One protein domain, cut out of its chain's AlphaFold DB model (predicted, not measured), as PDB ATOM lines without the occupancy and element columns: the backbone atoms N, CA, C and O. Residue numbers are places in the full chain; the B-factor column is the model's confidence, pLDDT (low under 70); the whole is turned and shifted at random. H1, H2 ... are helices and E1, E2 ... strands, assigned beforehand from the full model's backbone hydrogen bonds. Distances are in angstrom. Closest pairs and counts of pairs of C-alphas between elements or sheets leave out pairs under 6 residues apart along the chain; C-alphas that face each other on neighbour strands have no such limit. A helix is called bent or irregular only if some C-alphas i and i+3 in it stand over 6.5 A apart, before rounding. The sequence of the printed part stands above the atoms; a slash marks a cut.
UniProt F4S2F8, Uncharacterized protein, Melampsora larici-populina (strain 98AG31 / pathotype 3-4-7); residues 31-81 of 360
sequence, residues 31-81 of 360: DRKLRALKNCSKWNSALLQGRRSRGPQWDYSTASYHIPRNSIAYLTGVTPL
ATOM      1  N   ASP A  31     117.039  93.231 145.872       88.88
ATOM      2  CA  ASP A  31     116.533  94.297 145.004       88.88
ATOM      3  C   ASP A  31     117.540  95.436 144.854       88.88
ATOM      4  O   ASP A  31     117.748  95.967 143.756       88.88
ATOM      5  N   ARG A  32     118.236  95.781 145.944       90.12
ATOM      6  CA  ARG A  32     119.293  96.797 145.921       90.12
ATOM      7  C   ARG A  32     120.474  96.361 145.056       90.12
ATOM      8  O   ARG A  32     120.960  97.161 144.253       90.12
ATOM      9  N   LYS A  33     120.905  95.100 145.171       93.12
ATOM     10  CA  LYS A  33     121.974  94.527 144.334       93.12
ATOM     11  C   LYS A  33     121.575  94.507 142.857       93.12
ATOM     12  O   LYS A  33     122.341  94.973 142.016       93.12
ATOM     13  N   LEU A  34     120.361  94.058 142.535       95.12
ATOM     14  CA  LEU A  34     119.870  94.029 141.156       95.12
ATOM     15  C   LEU A  34     119.773  95.437 140.549       95.12
ATOM     16  O   LEU A  34     120.160  95.645 139.396       95.12
ATOM     17  N   ARG A  35     119.305  96.425 141.320       95.19
ATOM     18  CA  ARG A  35     119.256  97.829 140.885       95.19
ATOM     19  C   ARG A  35     120.654  98.386 140.614       95.19
ATOM     20  O   ARG A  35     120.849  99.047 139.597       95.19
ATOM     21  N   ALA A  36     121.622  98.087 141.481       96.38
ATOM     22  CA  ALA A  36     123.011  98.489 141.277       96.38
ATOM     23  C   ALA A  36     123.585  97.891 139.982       96.38
ATOM     24  O   ALA A  36     124.125  98.629 139.163       96.38
ATOM     25  N   LEU A  37     123.376  96.594 139.734       97.31
ATOM     26  CA  LEU A  37     123.829  95.930 138.504       97.31
ATOM     27  C   LEU A  37     123.207  96.542 137.239       97.31
ATOM     28  O   LEU A  37     123.919  96.809 136.269       97.31
ATOM     29  N   LYS A  38     121.898  96.828 137.252       97.44
ATOM     30  CA  LYS A  38     121.212  97.506 136.137       97.44
ATOM     31  C   LYS A  38     121.789  98.898 135.878       97.44
ATOM     32  O   LYS A  38     122.030  99.256 134.725       97.44
ATOM     33  N   ASN A  39     122.064  99.658 136.937       97.62
ATOM     34  CA  ASN A  39     122.676 100.980 136.823       97.62
ATOM     35  C   ASN A  39     124.098 100.904 136.256       97.62
ATOM     36  O   ASN A  39     124.417 101.664 135.344       97.62
ATOM     37  N   CYS A  40     124.918  99.957 136.718       97.94
ATOM     38  CA  CYS A  40     126.257  99.727 136.174       97.94
ATOM     39  C   CYS A  40     126.208  99.376 134.681       97.94
ATOM     40  O   CYS A  40     126.952  99.943 133.886       97.94
ATOM     41  N   SER A  41     125.290  98.494 134.277       98.12
ATOM     42  CA  SER A  41     125.103  98.127 132.867       98.12
ATOM     43  C   SER A  41     124.692  99.326 131.999       98.12
ATOM     44  O   SER A  41     125.251  99.543 130.916       98.12
ATOM     45  N   LYS A  42     123.783 100.173 132.504       98.00
ATOM     46  CA  LYS A  42     123.375 101.420 131.838       98.00
ATOM     47  C   LYS A  42     124.554 102.382 131.675       98.00
ATOM     48  O   LYS A  42     124.730 102.950 130.599       98.00
ATOM     49  N   TRP A  43     125.380 102.530 132.711       98.19
ATOM     50  CA  TRP A  43     126.558 103.397 132.670       98.19
ATOM     51  C   TRP A  43     127.619 102.878 131.690       98.19
ATOM     52  O   TRP A  43     128.120 103.642 130.870       98.19
ATOM     53  N   ASN A  44     127.884 101.569 131.686       98.19
ATOM     54  CA  ASN A  44     128.799 100.941 130.729       98.19
ATOM     55  C   ASN A  44     128.346 101.148 129.281       98.19
ATOM     56  O   ASN A  44     129.153 101.507 128.422       98.19
ATOM     57  N   SER A  45     127.051 100.979 129.018       97.75
ATOM     58  CA  SER A  45     126.474 101.231 127.693       97.75
ATOM     59  C   SER A  45     126.638 102.695 127.274       97.75
ATOM     60  O   SER A  45     127.066 102.970 126.154       97.75
ATOM     61  N   ALA A  46     126.376 103.637 128.186       97.62
ATOM     62  CA  ALA A  46     126.541 105.068 127.930       97.62
ATOM     63  C   ALA A  46     128.005 105.449 127.646       97.62
ATOM     64  O   ALA A  46     128.275 106.191 126.703       97.62
ATOM     65  N   LEU A  47     128.964 104.897 128.397       96.94
ATOM     66  CA  LEU A  47     130.393 105.118 128.162       96.94
ATOM     67  C   LEU A  47     130.855 104.575 126.809       96.94
ATOM     68  O   LEU A  47     131.631 105.229 126.111       96.94
ATOM     69  N   LEU A  48     130.404 103.376 126.435       94.38
ATOM     70  CA  LEU A  48     130.725 102.791 125.134       94.38
ATOM     71  C   LEU A  48     130.162 103.643 123.997       94.38
ATOM     72  O   LEU A  48     130.869 103.888 123.020       94.38
ATOM     73  N   GLN A  49     128.935 104.146 124.149       95.81
ATOM     74  CA  GLN A  49     128.336 105.058 123.182       95.81
ATOM     75  C   GLN A  49     129.114 106.376 123.095       95.81
ATOM     76  O   GLN A  49     129.453 106.795 121.992       95.81
ATOM     77  N   GLY A  50     129.476 106.980 124.231       95.19
ATOM     78  CA  GLY A  50     130.280 108.205 124.272       95.19
ATOM     79  C   GLY A  50     131.657 108.040 123.621       95.19
ATOM     80  O   GLY A  50     132.118 108.917 122.894       95.19
ATOM     81  N   ARG A  51     132.306 106.882 123.808       90.06
ATOM     82  CA  ARG A  51     133.571 106.557 123.123       90.06
ATOM     83  C   ARG A  51     133.398 106.430 121.612       90.06
ATOM     84  O   ARG A  51     134.274 106.871 120.877       90.06
ATOM     85  N   ARG A  52     132.289 105.846 121.149       88.06
ATOM     86  CA  ARG A  52     131.975 105.727 119.716       88.06
ATOM     87  C   ARG A  52     131.641 107.081 119.090       88.06
ATOM     88  O   ARG A  52     132.071 107.335 117.973       88.06
ATOM     89  N   SER A  53     130.915 107.946 119.799       90.94
ATOM     90  CA  SER A  53     130.465 109.237 119.268       90.94
ATOM     91  C   SER A  53     131.549 110.313 119.247       90.94
ATOM     92  O   SER A  53     131.469 111.217 118.424       90.94
ATOM     93  N   ARG A  54     132.563 110.239 120.122       90.38
ATOM     94  CA  ARG A  54     133.653 111.233 120.163       90.38
ATOM     95  C   ARG A  54     134.504 111.247 118.887       90.38
ATOM     96  O   ARG A  54     135.074 112.278 118.558       90.38
ATOM     97  N   GLY A  55     134.600 110.114 118.189       88.12
ATOM     98  CA  GLY A  55     135.451 109.977 117.010       88.12
ATOM     99  C   GLY A  55     136.957 110.055 117.318       88.12
ATOM    100  O   GLY A  55     137.369 109.947 118.483       88.12
ATOM    101  N   PRO A  56     137.794 110.192 116.272       88.69
ATOM    102  CA  PRO A  56     139.237 110.373 116.403       88.69
ATOM    103  C   PRO A  56     139.574 111.621 117.223       88.69
ATOM    104  O   PRO A  56     138.996 112.685 117.013       88.69
ATOM    105  N   GLN A  57     140.522 111.505 118.151       91.81
ATOM    106  CA  GLN A  57     140.988 112.649 118.936       91.81
ATOM    107  C   GLN A  57     142.244 113.232 118.291       91.81
ATOM    108  O   GLN A  57     143.198 112.497 118.067       91.81
ATOM    109  N   TRP A  58     142.260 114.536 118.021       91.81
ATOM    110  CA  TRP A  58     143.469 115.232 117.577       91.81
ATOM    111  C   TRP A  58     144.450 115.414 118.743       91.81
ATOM    112  O   TRP A  58     144.061 115.898 119.810       91.81
ATOM    113  N   ASP A  59     145.706 115.026 118.542       95.94
ATOM    114  CA  ASP A  59     146.823 115.299 119.441       95.94
ATOM    115  C   ASP A  59     147.645 116.475 118.904       95.94
ATOM    116  O   ASP A  59     148.309 116.385 117.870       95.94
ATOM    117  N   TYR A  60     147.608 117.589 119.635       93.38
ATOM    118  CA  TYR A  60     148.324 118.812 119.279       93.38
ATOM    119  C   TYR A  60     149.843 118.681 119.407       93.38
ATOM    120  O   TYR A  60     150.558 119.423 118.740       93.38
ATOM    121  N   SER A  61     150.344 117.756 120.235       95.19
ATOM    122  CA  SER A  61     151.788 117.584 120.435       95.19
ATOM    123  C   SER A  61     152.461 116.894 119.249       95.19
ATOM    124  O   SER A  61     153.598 117.213 118.911       95.19
ATOM    125  N   THR A  62     151.737 115.996 118.580       94.88
ATOM    126  CA  THR A  62     152.225 115.225 117.428       94.88
ATOM    127  C   THR A  62     151.593 115.640 116.100       94.88
ATOM    128  O   THR A  62     151.975 115.112 115.060       94.88
ATOM    129  N   ALA A  63     150.631 116.571 116.126       91.94
ATOM    130  CA  ALA A  63     149.813 116.960 114.978       91.94
ATOM    131  C   ALA A  63     149.211 115.740 114.253       91.94
ATOM    132  O   ALA A  63     149.230 115.646 113.024       91.94
ATOM    133  N   SER A  64     148.703 114.776 115.027       88.75
ATOM    134  CA  SER A  64     148.177 113.514 114.507       88.75
ATOM    135  C   SER A  64     146.851 113.127 115.167       88.75
ATOM    136  O   SER A  64     146.534 113.551 116.277       88.75
ATOM    137  N   TYR A  65     146.033 112.331 114.473       89.88
ATOM    138  CA  TYR A  65     144.795 111.801 115.045       89.88
ATOM    139  C   TYR A  65     145.050 110.471 115.754       89.88
ATOM    140  O   TYR A  65     145.536 109.510 115.158       89.88
ATOM    141  N   HIS A  66     144.627 110.383 117.010       91.06
ATOM    142  CA  HIS A  66     144.594 109.144 117.767       91.06
ATOM    143  C   HIS A  66     143.341 108.352 117.416       91.06
ATOM    144  O   HIS A  66     142.206 108.743 117.710       91.06
ATOM    145  N   ILE A  67     143.581 107.204 116.793       89.12
ATOM    146  CA  ILE A  67     142.567 106.263 116.344       89.12
ATOM    147  C   ILE A  67     142.777 104.944 117.112       89.12
ATOM    148  O   ILE A  67     143.919 104.506 117.269       89.12
ATOM    149  N   PRO A  68     141.716 104.278 117.610       88.25
ATOM    150  CA  PRO A  68     141.855 102.981 118.265       88.25
ATOM    151  C   PRO A  68     142.500 101.944 117.338       88.25
ATOM    152  O   PRO A  68     142.068 101.776 116.197       88.25
ATOM    153  N   ARG A  69     143.487 101.199 117.852       86.62
ATOM    154  CA  ARG A  69     144.277 100.203 117.097       86.62
ATOM    155  C   ARG A  69     143.439  99.094 116.448       86.62
ATOM    156  O   ARG A  69     143.853  98.495 115.466       86.62
ATOM    157  N   ASN A  70     142.271  98.808 117.013       86.31
ATOM    158  CA  ASN A  70     141.329  97.801 116.524       86.31
ATOM    159  C   ASN A  70     140.222  98.382 115.628       86.31
ATOM    160  O   ASN A  70     139.297  97.660 115.264       86.31
ATOM    161  N   SER A  71     140.261  99.677 115.318       85.06
ATOM    162  CA  SER A  71     139.283 100.284 114.422       85.06
ATOM    163  C   SER A  71     139.671 100.070 112.959       85.06
ATOM    164  O   SER A  71     140.850  99.992 112.616       85.06
ATOM    165  N   ILE A  72     138.664 100.025 112.086       84.00
ATOM    166  CA  ILE A  72     138.863  99.912 110.637       84.00
ATOM    167  C   ILE A  72     139.735 101.065 110.128       84.00
ATOM    168  O   ILE A  72     140.648 100.819 109.357       84.00
ATOM    169  N   ALA A  73     139.534 102.283 110.639       77.25
ATOM    170  CA  ALA A  73     140.325 103.456 110.263       77.25
ATOM    171  C   ALA A  73     141.829 103.301 110.561       77.25
ATOM    172  O   ALA A  73     142.660 103.825 109.826       77.25
ATOM    173  N   TYR A  74     142.194 102.555 111.611       82.25
ATOM    174  CA  TYR A  74     143.596 102.224 111.874       82.25
ATOM    175  C   TYR A  74     144.137 101.206 110.857       82.25
ATOM    176  O   TYR A  74     145.271 101.323 110.401       82.25
ATOM    177  N   LEU A  75     143.327 100.206 110.494       80.25
ATOM    178  CA  LEU A  75     143.721  99.134 109.574       80.25
ATOM    179  C   LEU A  75     143.782  99.581 108.113       80.25
ATOM    180  O   LEU A  75     144.599  99.064 107.358       80.25
ATOM    181  N   THR A  76     142.948 100.537 107.711       80.62
ATOM    182  CA  THR A  76     142.937 101.051 106.340       80.62
ATOM    183  C   THR A  76     144.155 101.926 106.038       80.62
ATOM    184  O   THR A  76     144.398 102.223 104.875       80.62
ATOM    185  N   GLY A  77     144.941 102.321 107.052       67.88
ATOM    186  CA  GLY A  77     146.163 103.114 106.872       67.88
ATOM    187  C   GLY A  77     145.911 104.512 106.308       67.88
ATOM    188  O   GLY A  77     146.844 105.168 105.856       67.88
ATOM    189  N   VAL A  78     144.654 104.957 106.316       56.28
ATOM    190  CA  VAL A  78     144.230 106.204 105.689       56.28
ATOM    191  C   VAL A  78     144.524 107.337 106.659       56.28
ATOM    192  O   VAL A  78     143.893 107.472 107.710       56.28
ATOM    193  N   THR A  79     145.512 108.153 106.319       60.56
ATOM    194  CA  THR A  79     145.765 109.407 107.018       60.56
ATOM    195  C   THR A  79     144.554 110.333 106.858       60.56
ATOM    196  O   THR A  79     143.985 110.409 105.774       60.56
ATOM    197  N   PRO A  80     144.132 111.081 107.893       57.50
ATOM    198  CA  PRO A  80     142.916 111.902 107.826       57.50
ATOM    199  C   PRO A  80     142.891 112.982 106.732       57.50
ATOM    200  O   PRO A  80     141.814 113.491 106.428       57.50
ATOM    201  N   LEU A  81     144.033 113.282 106.100       59.97
ATOM    202  CA  LEU A  81     144.091 114.100 104.885       59.97
ATOM    203  C   LEU A  81     143.277 113.489 103.729       59.97
ATOM    204  O   LEU A  81     142.608 114.215 103.001       59.97
TER     205      LEU A  81
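Overview. This is residues 31 to 81 of the 360 residues of an uncharacterized protein of Melampsora larici-populina (strain 98AG31 / pathotype 3-4-7) (UniProt F4S2F8). Picture a small head on a long arm: one long helix, H1, sticks out by itself, and beyond its residue 53 lies a small head made of a short two-stranded hairpin, E1 and E2, a single short helix, H2, and the last printed residues, 76 to 81. The arm is residues 31 to 54, of which 31 to 53 belong to H1, and it makes most of the length. The printed part has 51 residues, with two named helices and two named strands in the order H1, E1, E2, H2; the sheet has the order E1 - E2 and is antiparallel, and the class is mostly helix. The whole is extended, with a radius of gyration of the C-alphas of 16.5 A, and the C-alphas span 52 by 23 by 14 A along their three main axes.

Along the chain. Find C-alpha 31 at (116.533, 94.297, 145.004), where H1 begins; it covers residues 31 to 53 and runs 32.9 A to C-alpha 53 at (130.465, 109.237, 119.268). Next look at residues 57 to 59, strand E1, 6.4 A from first to last C-alpha. Go on to residues 64 to 66, strand E2, 6.5 A long. Last comes H2, residues 72 to 75, 5.0 A long, ending at C-alpha 75 at (143.721, 99.134, 109.574).

Arrangement. Start at H1, which stands free: from residue 31 to residue 54 no C-alpha 8 or more residues apart along the chain lies within 10 A. A tight link of 3 residues leads from H1 to E1. E1 and E2 form a hairpin of antiparallel neighbour strands, with 137 degrees between their N-to-C directions. Look at C-alphas 58 and 65, which face each other at 4.5 A. Across this pair, N 59 and O 64 are 2.8 A apart and N 66 and O 57 are 2.8 A apart, both within hydrogen-bond range. H1 and E2 are apart, H1 and H2 are apart, and E1 and H2 are apart, with no C-alpha of the one within 8 A of the other. In H1 every O i to N i+4 pair is within hydrogen-bond range; H2, with 4 residues, is too short for such a pair, and its one O i to N i+3 pair is within range. Neither helix is bent or irregular.

Size, cuts and confidence. The C-alphas of Asp 31 and Leu 81, the first and last printed residues, are the two farthest apart, at 52.5 A. The printed part has no cut, and the links H1 to E1, E1 to E2 and E2 to H2 are tight. In the B-factor column, the mean pLDDT of the printed part is 88.7; look at residues 77 to 81 for the 5 residues under 70, where the model's confidence is low.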